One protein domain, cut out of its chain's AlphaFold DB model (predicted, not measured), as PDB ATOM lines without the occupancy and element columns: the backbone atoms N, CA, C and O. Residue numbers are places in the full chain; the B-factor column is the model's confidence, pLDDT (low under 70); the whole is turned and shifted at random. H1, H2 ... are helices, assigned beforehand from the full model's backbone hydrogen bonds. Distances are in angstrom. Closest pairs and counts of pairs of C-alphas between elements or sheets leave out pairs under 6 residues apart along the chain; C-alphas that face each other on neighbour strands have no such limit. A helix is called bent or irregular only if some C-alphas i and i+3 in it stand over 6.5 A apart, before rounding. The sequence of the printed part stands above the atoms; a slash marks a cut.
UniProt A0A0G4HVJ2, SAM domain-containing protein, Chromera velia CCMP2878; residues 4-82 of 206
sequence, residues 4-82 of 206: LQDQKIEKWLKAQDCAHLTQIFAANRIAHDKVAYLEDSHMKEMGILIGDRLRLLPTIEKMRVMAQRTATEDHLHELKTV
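What this domain is: This is residues 4 to 82 of the 206 residues of the protein "SAM domain-containing protein" of Chromera velia CCMP2878 (UniProt A0A0G4HVJ2). Four short helices, H1 to H4, together with the first part of one long helix, H5, up to residue 68, make a compact head, and the rest of H5, residues 69 to 82, sticks out from it as a free arm that makes much of the length. In the head, H1 and H2 fold back on each other as a helical hairpin, H3 lies between H1 and H5, crossing H5, and H4 packs on the beginning of H5. The printed part has 79 residues with five named helices, H1 to H5 in order along the chain, and no named strand; the class is all helix. The whole is loose, with a radius of gyration of the C-alphas of 14.5 A, and elongated, spanning 47 by 25 by 20 A.

Where its parts are: H1 covers residues 4 to 15 and is 17.2 A long from first to last C-alpha, beginning at C-alpha 4 at (26.780, 36.441, -27.629). H2, residues 19 to 27, is 14.1 A long and irregular, with C-alphas 20 and 23 7.1 A apart. H3, residues 32 to 37, is 10.1 A long and only just irregular, with C-alphas 33 and 36 6.9 A apart. H4, residues 40 to 45, is 8.7 A long. H5, residues 50 to 82, is 46.7 A long, from C-alpha 50 at (31.748, 50.334, -51.736) to C-alpha 82 at (56.850, 17.833, -29.547). It has a kink of 31 degrees near residue 57, and is only just irregular, with C-alphas 55 and 58 6.7 A apart.

How they stand to each other: H1 and H2 form a hairpin and touch; their closest C-alphas, those of Leu 13 and Ala 19, are 4.9 A apart. They run opposite ways at a shallow tilt of 33 degrees, only just short of steep. H1 touches H3 with residues 5 to 9 alone, at a steep tilt of 61 degrees and the same way; the closest C-alphas, those of Ile 9 and His 32, are 5.3 A apart. H3 touches residues 60 to 67 of H5 and is about perpendicular to it, at 83 degrees; the closest C-alphas, those of Ala 36 and Arg 64, are 4.7 A apart. H4 touches residues 50 to 57 of H5, opposite ways at a steep tilt of 60 degrees; the closest C-alphas, those of Met 43 and Arg 53, are 6.8 A apart. H2 is apart from H4 and H5, and H1 is only just apart from H5, at 8.4 A. Every O i to N i+4 pair is within hydrogen-bond range in H4, against 7 of 8 in H1, 3 of 5 in H2, 27 of 29 in H5 and 0 of 2 in H3, where 2 of 3 O i to N i+3 pairs are.

The domain as a whole: The C-alphas farthest apart, those of Leu 49 and Val 82, are 47.5 A apart. Without residues 69 to 82, which stand free, the body spans 28 by 28 by 19 A. The printed part has no cut, and its four links between helices are tight. The mean pLDDT of the printed part is 78.3; it is under 70 at residues 4 to 6 and 69 to 82.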
ATOM      1  N   LEU A   4      25.396  36.062 -27.928       60.53
ATOM      2  CA  LEU A   4      26.780  36.441 -27.629       60.53
ATOM      3  C   LEU A   4      27.653  36.629 -28.883       60.53
ATOM      4  O   LEU A   4      28.624  37.385 -28.830       60.53
ATOM      5  N   GLN A   5      27.347  35.944 -29.993       59.12
ATOM      6  CA  GLN A   5      28.079  36.130 -31.256       59.12
ATOM      7  C   GLN A   5      27.719  37.469 -31.908       59.12
ATOM      8  O   GLN A   5      28.616  38.195 -32.344       59.12
ATOM      9  N   ASP A   6      26.437  37.831 -31.863       65.75
ATOM     10  CA  ASP A   6      25.910  39.069 -32.440       65.75
ATOM     11  C   ASP A   6      26.505  40.307 -31.750       65.75
ATOM     12  O   ASP A   6      26.944  41.245 -32.415       65.75
ATOM     13  N   GLN A   7      26.675  40.264 -30.420       81.25
ATOM     14  CA  GLN A   7      27.284  41.364 -29.659       81.25
ATOM     15  C   GLN A   7      28.748  41.647 -30.024       81.25
ATOM     16  O   GLN A   7      29.202  42.789 -29.904       81.25
ATOM     17  N   LYS A   8      29.529  40.634 -30.427       87.50
ATOM     18  CA  LYS A   8      30.938  40.840 -30.809       87.50
ATOM     19  C   LYS A   8      31.049  41.523 -32.169       87.50
ATOM     20  O   LYS A   8      31.867  42.428 -32.321       87.50
ATOM     21  N   ILE A   9      30.213  41.122 -33.126       90.25
ATOM     22  CA  ILE A   9      30.154  41.768 -34.440       90.25
ATOM     23  C   ILE A   9      29.643  43.194 -34.321       90.25
ATOM     24  O   ILE A   9      30.262  44.092 -34.881       90.25
ATOM     25  N   GLU A  10      28.572  43.420 -33.565       91.00
ATOM     26  CA  GLU A  10      28.008  44.756 -33.381       91.00
ATOM     27  C   GLU A  10      29.047  45.726 -32.795       91.00
ATOM     28  O   GLU A  10      29.226  46.836 -33.298       91.00
ATOM     29  N   LYS A  11      29.809  45.288 -31.782       93.19
ATOM     30  CA  LYS A  11      30.913  46.079 -31.214       93.19
ATOM     31  C   LYS A  11      32.017  46.358 -32.232       93.19
ATOM     32  O   LYS A  11      32.501  47.487 -32.290       93.19
ATOM     33  N   TRP A  12      32.415  45.357 -33.017       93.56
ATOM     34  CA  TRP A  12      33.440  45.520 -34.047       93.56
ATOM     35  C   TRP A  12      32.990  46.500 -35.137       93.56
ATOM     36  O   TRP A  12      33.712  47.451 -35.429       93.56
ATOM     37  N   LEU A  13      31.771  46.341 -35.658       93.94
ATOM     38  CA  LEU A  13      31.173  47.237 -36.648       93.94
ATOM     39  C   LEU A  13      31.038  48.665 -36.118       93.94
ATOM     40  O   LEU A  13      31.355  49.615 -36.831       93.94
ATOM     41  N   LYS A  14      30.629  48.835 -34.855       93.94
ATOM     42  CA  LYS A  14      30.566  50.150 -34.207       93.94
ATOM     43  C   LYS A  14      31.938  50.818 -34.114       93.94
ATOM     44  O   LYS A  14      32.023  52.023 -34.303       93.94
ATOM     45  N   ALA A  15      33.002  50.053 -33.877       92.88
ATOM     46  CA  ALA A  15      34.367  50.578 -33.866       92.88
ATOM     47  C   ALA A  15      34.876  51.000 -35.258       92.88
ATOM     48  O   ALA A  15      35.866  51.719 -35.333       92.88
ATOM     49  N   GLN A  16      34.220  50.561 -36.340       91.12
ATOM     50  CA  GLN A  16      34.540  50.945 -37.724       91.12
ATOM     51  C   GLN A  16      33.563  51.982 -38.304       91.12
ATOM     52  O   GLN A  16      33.528  52.178 -39.519       91.12
ATOM     53  N   ASP A  17      32.725  52.601 -37.464       91.81
ATOM     54  CA  ASP A  17      31.623  53.477 -37.886       91.81
ATOM     55  C   ASP A  17      30.660  52.815 -38.893       91.81
ATOM     56  O   ASP A  17      30.073  53.475 -39.745       91.81
ATOM     57  N   CYS A  18      30.491  51.493 -38.796       92.50
ATOM     58  CA  CYS A  18      29.685  50.671 -39.703       92.50
ATOM     59  C   CYS A  18      28.551  49.928 -38.971       92.50
ATOM     60  O   CYS A  18      28.121  48.851 -39.390       92.50
ATOM     61  N   ALA A  19      28.064  50.471 -37.849       92.75
ATOM     62  CA  ALA A  19      27.053  49.822 -37.004       92.75
ATOM     63  C   ALA A  19      25.739  49.510 -37.750       92.75
ATOM     64  O   ALA A  19      25.058  48.539 -37.411       92.75
ATOM     65  N   HIS A  20      25.401  50.275 -38.795       93.00
ATOM     66  CA  HIS A  20      24.227  50.035 -39.646       93.00
ATOM     67  C   HIS A  20      24.281  48.695 -40.394       93.00
ATOM     68  O   HIS A  20      23.237  48.166 -40.766       93.00
ATOM     69  N   LEU A  21      25.466  48.100 -40.562       92.69
ATOM     70  CA  LEU A  21      25.639  46.806 -41.231       92.69
ATOM     71  C   LEU A  21      25.339  45.602 -40.328       92.69
ATOM     72  O   LEU A  21      25.357  44.468 -40.805       92.69
ATOM     73  N   THR A  22      25.044  45.811 -39.041       92.62
ATOM     74  CA  THR A  22      24.829  44.719 -38.072       92.62
ATOM     75  C   THR A  22      23.736  43.754 -38.534       92.62
ATOM     76  O   THR A  22      23.913  42.539 -38.472       92.62
ATOM     77  N   GLN A  23      22.639  44.279 -39.086       89.56
ATOM     78  CA  GLN A  23      21.552  43.452 -39.620       89.56
ATOM     79  C   GLN A  23      21.975  42.656 -40.860       89.56
ATOM     80  O   GLN A  23      21.565  41.510 -41.010       89.56
ATOM     81  N   ILE A  24      22.829  43.225 -41.718       90.50
ATOM     82  CA  ILE A  24      23.341  42.547 -42.916       90.50
ATOM     83  C   ILE A  24      24.249  41.380 -42.515       90.50
ATOM     84  O   ILE A  24      24.111  40.278 -43.048       90.50
ATOM     85  N   PHE A  25      25.143  41.582 -41.544       90.88
ATOM     86  CA  PHE A  25      26.008  40.514 -41.030       90.88
ATOM     87  C   PHE A  25      25.202  39.410 -40.332       90.88
ATOM     88  O   PHE A  25      25.467  38.229 -40.567       90.88
ATOM     89  N   ALA A  26      24.182  39.776 -39.548       87.12
ATOM     90  CA  ALA A  26      23.288  38.820 -38.897       87.12
ATOM     91  C   ALA A  26      22.460  38.009 -39.913       87.12
ATOM     92  O   ALA A  26      22.373  36.785 -39.803       87.12
ATOM     93  N   ALA A  27      21.908  38.662 -40.944       86.56
ATOM     94  CA  ALA A  27      21.139  38.003 -42.003       86.56
ATOM     95  C   ALA A  27      21.978  36.976 -42.782       86.56
ATOM     96  O   ALA A  27      21.490  35.895 -43.109       86.56
ATOM     97  N   ASN A  28      23.261  37.278 -43.005       85.38
ATOM     98  CA  ASN A  28      24.217  36.380 -43.658       85.38
ATOM     99  C   ASN A  28      24.897  35.395 -42.688       85.38
ATOM    100  O   ASN A  28      25.775  34.640 -43.099       85.38
ATOM    101  N   ARG A  29      24.496  35.377 -41.406       87.94
ATOM    102  CA  ARG A  29      25.036  34.495 -40.354       87.94
ATOM    103  C   ARG A  29      26.562  34.542 -40.240       87.94
ATOM    104  O   ARG A  29      27.205  33.537 -39.930       87.94
ATOM    105  N   ILE A  30      27.147  35.710 -40.486       85.31
ATOM    106  CA  ILE A  30      28.578  35.911 -40.296       85.31
ATOM    107  C   ILE A  30      28.830  35.979 -38.794       85.31
ATOM    108  O   ILE A  30      28.169  36.735 -38.096       85.31
ATOM    109  N   ALA A  31      29.778  35.188 -38.294       85.25
ATOM    110  CA  ALA A  31      30.237  35.242 -36.909       85.25
ATOM    111  C   ALA A  31      31.577  35.994 -36.813       85.25
ATOM    112  O   ALA A  31      32.318  36.081 -37.792       85.25
ATOM    113  N   HIS A  32      31.895  36.568 -35.647       85.25
ATOM    114  CA  HIS A  32      33.076  37.433 -35.476       85.25
ATOM    115  C   HIS A  32      34.396  36.726 -35.833       85.25
ATOM    116  O   HIS A  32      35.299  37.328 -36.404       85.25
ATOM    117  N   ASP A  33      34.508  35.435 -35.528       81.31
ATOM    118  CA  ASP A  33      35.643  34.578 -35.888       81.31
ATOM    119  C   ASP A  33      35.767  34.343 -37.402       81.31
ATOM    120  O   ASP A  33      36.845  34.012 -37.891       81.31
ATOM    121  N   LYS A  34      34.679  34.539 -38.155       82.94
ATOM    122  CA  LYS A  34      34.644  34.378 -39.612       82.94
ATOM    123  C   LYS A  34      34.948  35.661 -40.381       82.94
ATOM    124  O   LYS A  34      35.231  35.592 -41.572       82.94
ATOM    125  N   VAL A  35      34.971  36.815 -39.711       86.88
ATOM    126  CA  VAL A  35      35.221  38.127 -40.338       86.88
ATOM    127  C   VAL A  35      36.569  38.174 -41.065       86.88
ATOM    128  O   VAL A  35      36.646  38.727 -42.156       86.88
ATOM    129  N   ALA A  36      37.613  37.532 -40.528       87.50
ATOM    130  CA  ALA A  36      38.950  37.489 -41.137       87.50
ATOM    131  C   ALA A  36      38.996  36.803 -42.525       87.50
ATOM    132  O   ALA A  36      39.940  37.008 -43.297       87.50
ATOM    133  N   TYR A  37      37.980  35.999 -42.851       84.75
ATOM    134  CA  TYR A  37      37.868  35.267 -44.116       84.75
ATOM    135  C   TYR A  37      36.979  35.979 -45.142       84.75
ATOM    136  O   TYR A  37      36.816  35.486 -46.254       84.75
ATOM    137  N   LEU A  38      36.399  37.133 -44.796       84.25
ATOM    138  CA  LEU A  38      35.623  37.909 -45.755       84.25
ATOM    139  C   LEU A  38      36.534  38.507 -46.834       84.25
ATOM    140  O   LEU A  38      37.616  39.027 -46.559       84.25
ATOM    141  N   GLU A  39      36.054  38.446 -48.070       86.06
ATOM    142  CA  GLU A  39      36.681  39.045 -49.246       86.06
ATOM    143  C   GLU A  39      35.789  40.185 -49.745       86.06
ATOM    144  O   GLU A  39      34.614  40.278 -49.368       86.06
ATOM    145  N   ASP A  40      36.320  41.062 -50.600       79.88
ATOM    146  CA  ASP A  40      35.511  42.135 -51.202       79.88
ATOM    147  C   ASP A  40      34.333  41.570 -52.015       79.88
ATOM    148  O   ASP A  40      33.231  42.116 -51.958       79.88
ATOM    149  N   SER A  41      34.537  40.433 -52.691       79.75
ATOM    150  CA  SER A  41      33.501  39.663 -53.395       79.75
ATOM    151  C   SER A  41      32.341  39.288 -52.466       79.75
ATOM    152  O   SER A  41      31.198  39.648 -52.744       79.75
ATOM    153  N   HIS A  42      32.636  38.675 -51.317       87.69
ATOM    154  CA  HIS A  42      31.638  38.303 -50.311       87.69
ATOM    155  C   HIS A  42      30.862  39.526 -49.804       87.69
ATOM    156  O   HIS A  42      29.636  39.517 -49.735       87.69
ATOM    157  N   MET A  43      31.557  40.626 -49.497       88.69
ATOM    158  CA  MET A  43      30.901  41.851 -49.024       88.69
ATOM    159  C   MET A  43      30.039  42.515 -50.106       88.69
ATOM    160  O   MET A  43      29.010  43.120 -49.798       88.69
ATOM    161  N   LYS A  44      30.432  42.396 -51.377       85.44
ATOM    162  CA  LYS A  44      29.627  42.838 -52.517       85.44
ATOM    163  C   LYS A  44      28.350  42.003 -52.650       85.44
ATOM    164  O   LYS A  44      27.289  42.586 -52.856       85.44
ATOM    165  N   GLU A  45      28.434  40.685 -52.488       90.50
ATOM    166  CA  GLU A  45      27.277  39.774 -52.497       90.50
ATOM    167  C   GLU A  45      26.329  40.018 -51.315       90.50
ATOM    168  O   GLU A  45      25.112  39.965 -51.477       90.50
ATOM    169  N   MET A  46      26.869  40.396 -50.155       89.44
ATOM    170  CA  MET A  46      26.090  40.826 -48.986       89.44
ATOM    171  C   MET A  46      25.372  42.175 -49.187       89.44
ATOM    172  O   MET A  46      24.623  42.605 -48.309       89.44
ATOM    173  N   GLY A  47      25.610  42.873 -50.302       88.88
ATOM    174  CA  GLY A  47      25.012  44.179 -50.587       88.88
ATOM    175  C   GLY A  47      25.664  45.346 -49.838       88.88
ATOM    176  O   GLY A  47      25.071  46.421 -49.749       88.88
ATOM    177  N   ILE A  48      26.877  45.172 -49.303       89.25
ATOM    178  CA  ILE A  48      27.599  46.243 -48.605       89.25
ATOM    179  C   ILE A  48      28.119  47.247 -49.637       89.25
ATOM    180  O   ILE A  48      28.770  46.877 -50.617       89.25
ATOM    181  N   LEU A  49      27.850  48.534 -49.412       87.88
ATOM    182  CA  LEU A  49      28.253  49.617 -50.308       87.88
ATOM    183  C   LEU A  49      29.777  49.772 -50.359       87.88
ATOM    184  O   LEU A  49      30.471  49.556 -49.371       87.88
ATOM    185  N   ILE A  50      30.300  50.218 -51.504       82.19
ATOM    186  CA  ILE A  50      31.748  50.334 -51.736       82.19
ATOM    187  C   ILE A  50      32.475  51.167 -50.666       82.19
ATOM    188  O   ILE A  50      33.568  50.797 -50.255       82.19
ATOM    189  N   GLY A  51      31.858  52.247 -50.173       84.31
ATOM    190  CA  GLY A  51      32.444  53.092 -49.128       84.31
ATOM    191  C   GLY A  51      32.643  52.348 -47.806       84.31
ATOM    192  O   GLY A  51      33.700  52.460 -47.192       84.31
ATOM    193  N   ASP A  52      31.664  51.535 -47.414       80.88
ATOM    194  CA  ASP A  52      31.743  50.708 -46.211       80.88
ATOM    195  C   ASP A  52      32.739  49.556 -46.402       80.88
ATOM    196  O   ASP A  52      33.559  49.295 -45.523       80.88
ATOM    197  N   ARG A  53      32.759  48.918 -47.583       83.50
ATOM    198  CA  ARG A  53      33.750  47.872 -47.903       83.50
ATOM    199  C   ARG A  53      35.180  48.394 -47.773       83.50
ATOM    200  O   ARG A  53      36.005  47.753 -47.129       83.50
ATOM    201  N   LEU A  54      35.459  49.588 -48.301       83.12
ATOM    202  CA  LEU A  54      36.776  50.226 -48.191       83.12
ATOM    203  C   LEU A  54      37.178  50.535 -46.739       83.12
ATOM    204  O   LEU A  54      38.368  50.494 -46.428       83.12
ATOM    205  N   ARG A  55      36.219  50.805 -45.842       85.69
ATOM    206  CA  ARG A  55      36.489  50.980 -44.402       85.69
ATOM    207  C   ARG A  55      36.770  49.656 -43.695       85.69
ATOM    208  O   ARG A  55      37.644  49.597 -42.832       85.69
ATOM    209  N   LEU A  56      36.053  48.595 -44.058       85.56
ATOM    210  CA  LEU A  56      36.177  47.290 -43.406       85.56
ATOM    211  C   LEU A  56      37.419  46.514 -43.868       85.56
ATOM    212  O   LEU A  56      38.079  45.892 -43.035       85.56
ATOM    213  N   LEU A  57      37.786  46.585 -45.152       87.19
ATOM    214  CA  LEU A  57      38.896  45.817 -45.738       87.19
ATOM    215  C   LEU A  57      40.221  45.912 -44.950       87.19
ATOM    216  O   LEU A  57      40.785  44.863 -44.638       87.19
ATOM    217  N   PRO A  58      40.713  47.102 -44.542       86.25
ATOM    218  CA  PRO A  58      41.952  47.204 -43.771       86.25
ATOM    219  C   PRO A  58      41.891  46.505 -42.408       86.25
ATOM    220  O   PRO A  58      42.902  46.001 -41.922       86.25
ATOM    221  N   THR A  59      40.724  46.491 -41.760       87.19
ATOM    222  CA  THR A  59      40.571  45.833 -40.453       87.19
ATOM    223  C   THR A  59      40.381  44.331 -40.583       87.19
ATOM    224  O   THR A  59      40.954  43.592 -39.784       87.19
ATOM    225  N   ILE A  60      39.689  43.874 -41.629       87.75
ATOM    226  CA  ILE A  60      39.612  42.458 -42.005       87.75
ATOM    227  C   ILE A  60      41.015  41.908 -42.293       87.75
ATOM    228  O   ILE A  60      41.374  40.854 -41.772       87.75
ATOM    229  N   GLU A  61      41.842  42.650 -43.035       82.94
ATOM    230  CA  GLU A  61      43.219  42.244 -43.330       82.94
ATOM    231  C   GLU A  61      44.077  42.156 -42.059       82.94
ATOM    232  O   GLU A  61      44.784  41.173 -41.844       82.94
ATOM    233  N   LYS A  62      43.951  43.123 -41.142       82.19
ATOM    234  CA  LYS A  62      44.615  43.040 -39.828       82.19
ATOM    235  C   LYS A  62      44.180  41.802 -39.044       82.19
ATOM    236  O   LYS A  62      45.029  41.120 -38.474       82.19
ATOM    237  N   MET A  63      42.882  41.489 -39.026       83.75
ATOM    238  CA  MET A  63      42.366  40.288 -38.361       83.75
ATOM    239  C   MET A  63      42.894  39.005 -39.009       83.75
ATOM    240  O   MET A  63      43.209  38.058 -38.294       83.75
ATOM    241  N   ARG A  64      43.046  38.984 -40.337       82.19
ATOM    242  CA  ARG A  64      43.634  37.867 -41.084       82.19
ATOM    243  C   ARG A  64      45.097  37.643 -40.721       82.19
ATOM    244  O   ARG A  64      45.467  36.523 -40.383       82.19
ATOM    245  N   VAL A  65      45.902  38.704 -40.709       78.50
ATOM    246  CA  VAL A  65      47.313  38.631 -40.294       78.50
ATOM    247  C   VAL A  65      47.432  38.178 -38.838       78.50
ATOM    248  O   VAL A  65      48.276  37.344 -38.523       78.50
ATOM    249  N   MET A  66      46.576  38.678 -37.942       75.56
ATOM    250  CA  MET A  66      46.556  38.223 -36.548       75.56
ATOM    251  C   MET A  66      46.189  36.743 -36.440       75.56
ATOM    252  O   MET A  66      46.907  36.007 -35.774       75.56
ATOM    253  N   ALA A  67      45.148  36.286 -37.139       72.44
ATOM    254  CA  ALA A  67      44.753  34.879 -37.144       72.44
ATOM    255  C   ALA A  67      45.865  33.964 -37.687       72.44
ATOM    256  O   ALA A  67      46.109  32.893 -37.133       72.44
ATOM    257  N   GLN A  68      46.590  34.401 -38.724       71.19
ATOM    258  CA  GLN A  68      47.753  33.679 -39.250       71.19
ATOM    259  C   GLN A  68      48.912  33.630 -38.249       71.19
ATOM    260  O   GLN A  68      49.560  32.592 -38.116       71.19
ATOM    261  N   ARG A  69      49.169  34.724 -37.522       64.06
ATOM    262  CA  ARG A  69      50.192  34.760 -36.467       64.06
ATOM    263  C   ARG A  69      49.845  33.826 -35.320       64.06
ATOM    264  O   ARG A  69      50.701  33.039 -34.949       64.06
ATOM    265  N   THR A  70      48.605  33.837 -34.832       61.25
ATOM    266  CA  THR A  70      48.172  32.923 -33.764       61.25
ATOM    267  C   THR A  70      48.274  31.467 -34.213       61.25
ATOM    268  O   THR A  70      48.849  30.658 -33.501       61.25
ATOM    269  N   ALA A  71      47.864  31.146 -35.445       58.19
ATOM    270  CA  ALA A  71      48.046  29.801 -35.997       58.19
ATOM    271  C   ALA A  71      49.530  29.399 -36.114       58.19
ATOM    272  O   ALA A  71      49.878  28.233 -35.948       58.19
ATOM    273  N   THR A  72      50.416  30.360 -36.389       51.19
ATOM    274  CA  THR A  72      51.868  30.133 -36.437       51.19
ATOM    275  C   THR A  72      52.452  29.960 -35.034       51.19
ATOM    276  O   THR A  72      53.296  29.096 -34.829       51.19
ATOM    277  N   GLU A  73      52.000  30.741 -34.056       43.47
ATOM    278  CA  GLU A  73      52.420  30.652 -32.653       43.47
ATOM    279  C   GLU A  73      51.948  29.354 -31.997       43.47
ATOM    280  O   GLU A  73      52.747  28.696 -31.331       43.47
ATOM    281  N   ASP A  74      50.706  28.941 -32.250       46.41
ATOM    282  CA  ASP A  74      50.158  27.656 -31.811       46.41
ATOM    283  C   ASP A  74      50.953  26.505 -32.437       46.41
ATOM    284  O   ASP A  74      51.390  25.594 -31.735       46.41
ATOM    285  N   HIS A  75      51.274  26.602 -33.731       39.59
ATOM    286  CA  HIS A  75      52.138  25.633 -34.402       39.59
ATOM    287  C   HIS A  75      53.555  25.593 -33.805       39.59
ATOM    288  O   HIS A  75      54.103  24.517 -33.572       39.59
ATOM    289  N   LEU A  76      54.155  26.746 -33.494       41.19
ATOM    290  CA  LEU A  76      55.465  26.827 -32.837       41.19
ATOM    291  C   LEU A  76      55.426  26.290 -31.398       41.19
ATOM    292  O   LEU A  76      56.405  25.700 -30.933       41.19
ATOM    293  N   HIS A  77      54.321  26.485 -30.680       39.44
ATOM    294  CA  HIS A  77      54.112  25.954 -29.337       39.44
ATOM    295  C   HIS A  77      53.940  24.431 -29.355       39.44
ATOM    296  O   HIS A  77      54.565  23.725 -28.556       39.44
ATOM    297  N   GLU A  78      53.175  23.905 -30.308       39.94
ATOM    298  CA  GLU A  78      53.047  22.469 -30.546       39.94
ATOM    299  C   GLU A  78      54.390  21.853 -30.951       39.94
ATOM    300  O   GLU A  78      54.813  20.868 -30.348       39.94
ATOM    301  N   LEU A  79      55.140  22.480 -31.865       38.38
ATOM    302  CA  LEU A  79      56.490  22.044 -32.241       38.38
ATOM    303  C   LEU A  79      57.454  22.039 -31.046       38.38
ATOM    304  O   LEU A  79      58.258  21.117 -30.908       38.38
ATOM    305  N   LYS A  80      57.371  23.026 -30.143       38.91
ATOM    306  CA  LYS A  80      58.155  23.041 -28.893       38.91
ATOM    307  C   LYS A  80      57.746  21.914 -27.946       38.91
ATOM    308  O   LYS A  80      58.624  21.283 -27.357       38.91
ATOM    309  N   THR A  81      56.452  21.638 -27.822       39.25
ATOM    310  CA  THR A  81      55.914  20.549 -26.990       39.25
ATOM    311  C   THR A  81      56.346  19.181 -27.524       39.25
ATOM    312  O   THR A  81      56.787  18.318 -26.761       39.25
ATOM    313  N   VAL A  82      56.328  19.011 -28.846       38.00
ATOM    314  CA  VAL A  82      56.850  17.833 -29.547       38.00
ATOM    315  C   VAL A  82      58.367  17.708 -29.332       38.00
ATOM    316  O   VAL A  82      58.848  16.672 -28.879       38.00
TER     317      VAL A  82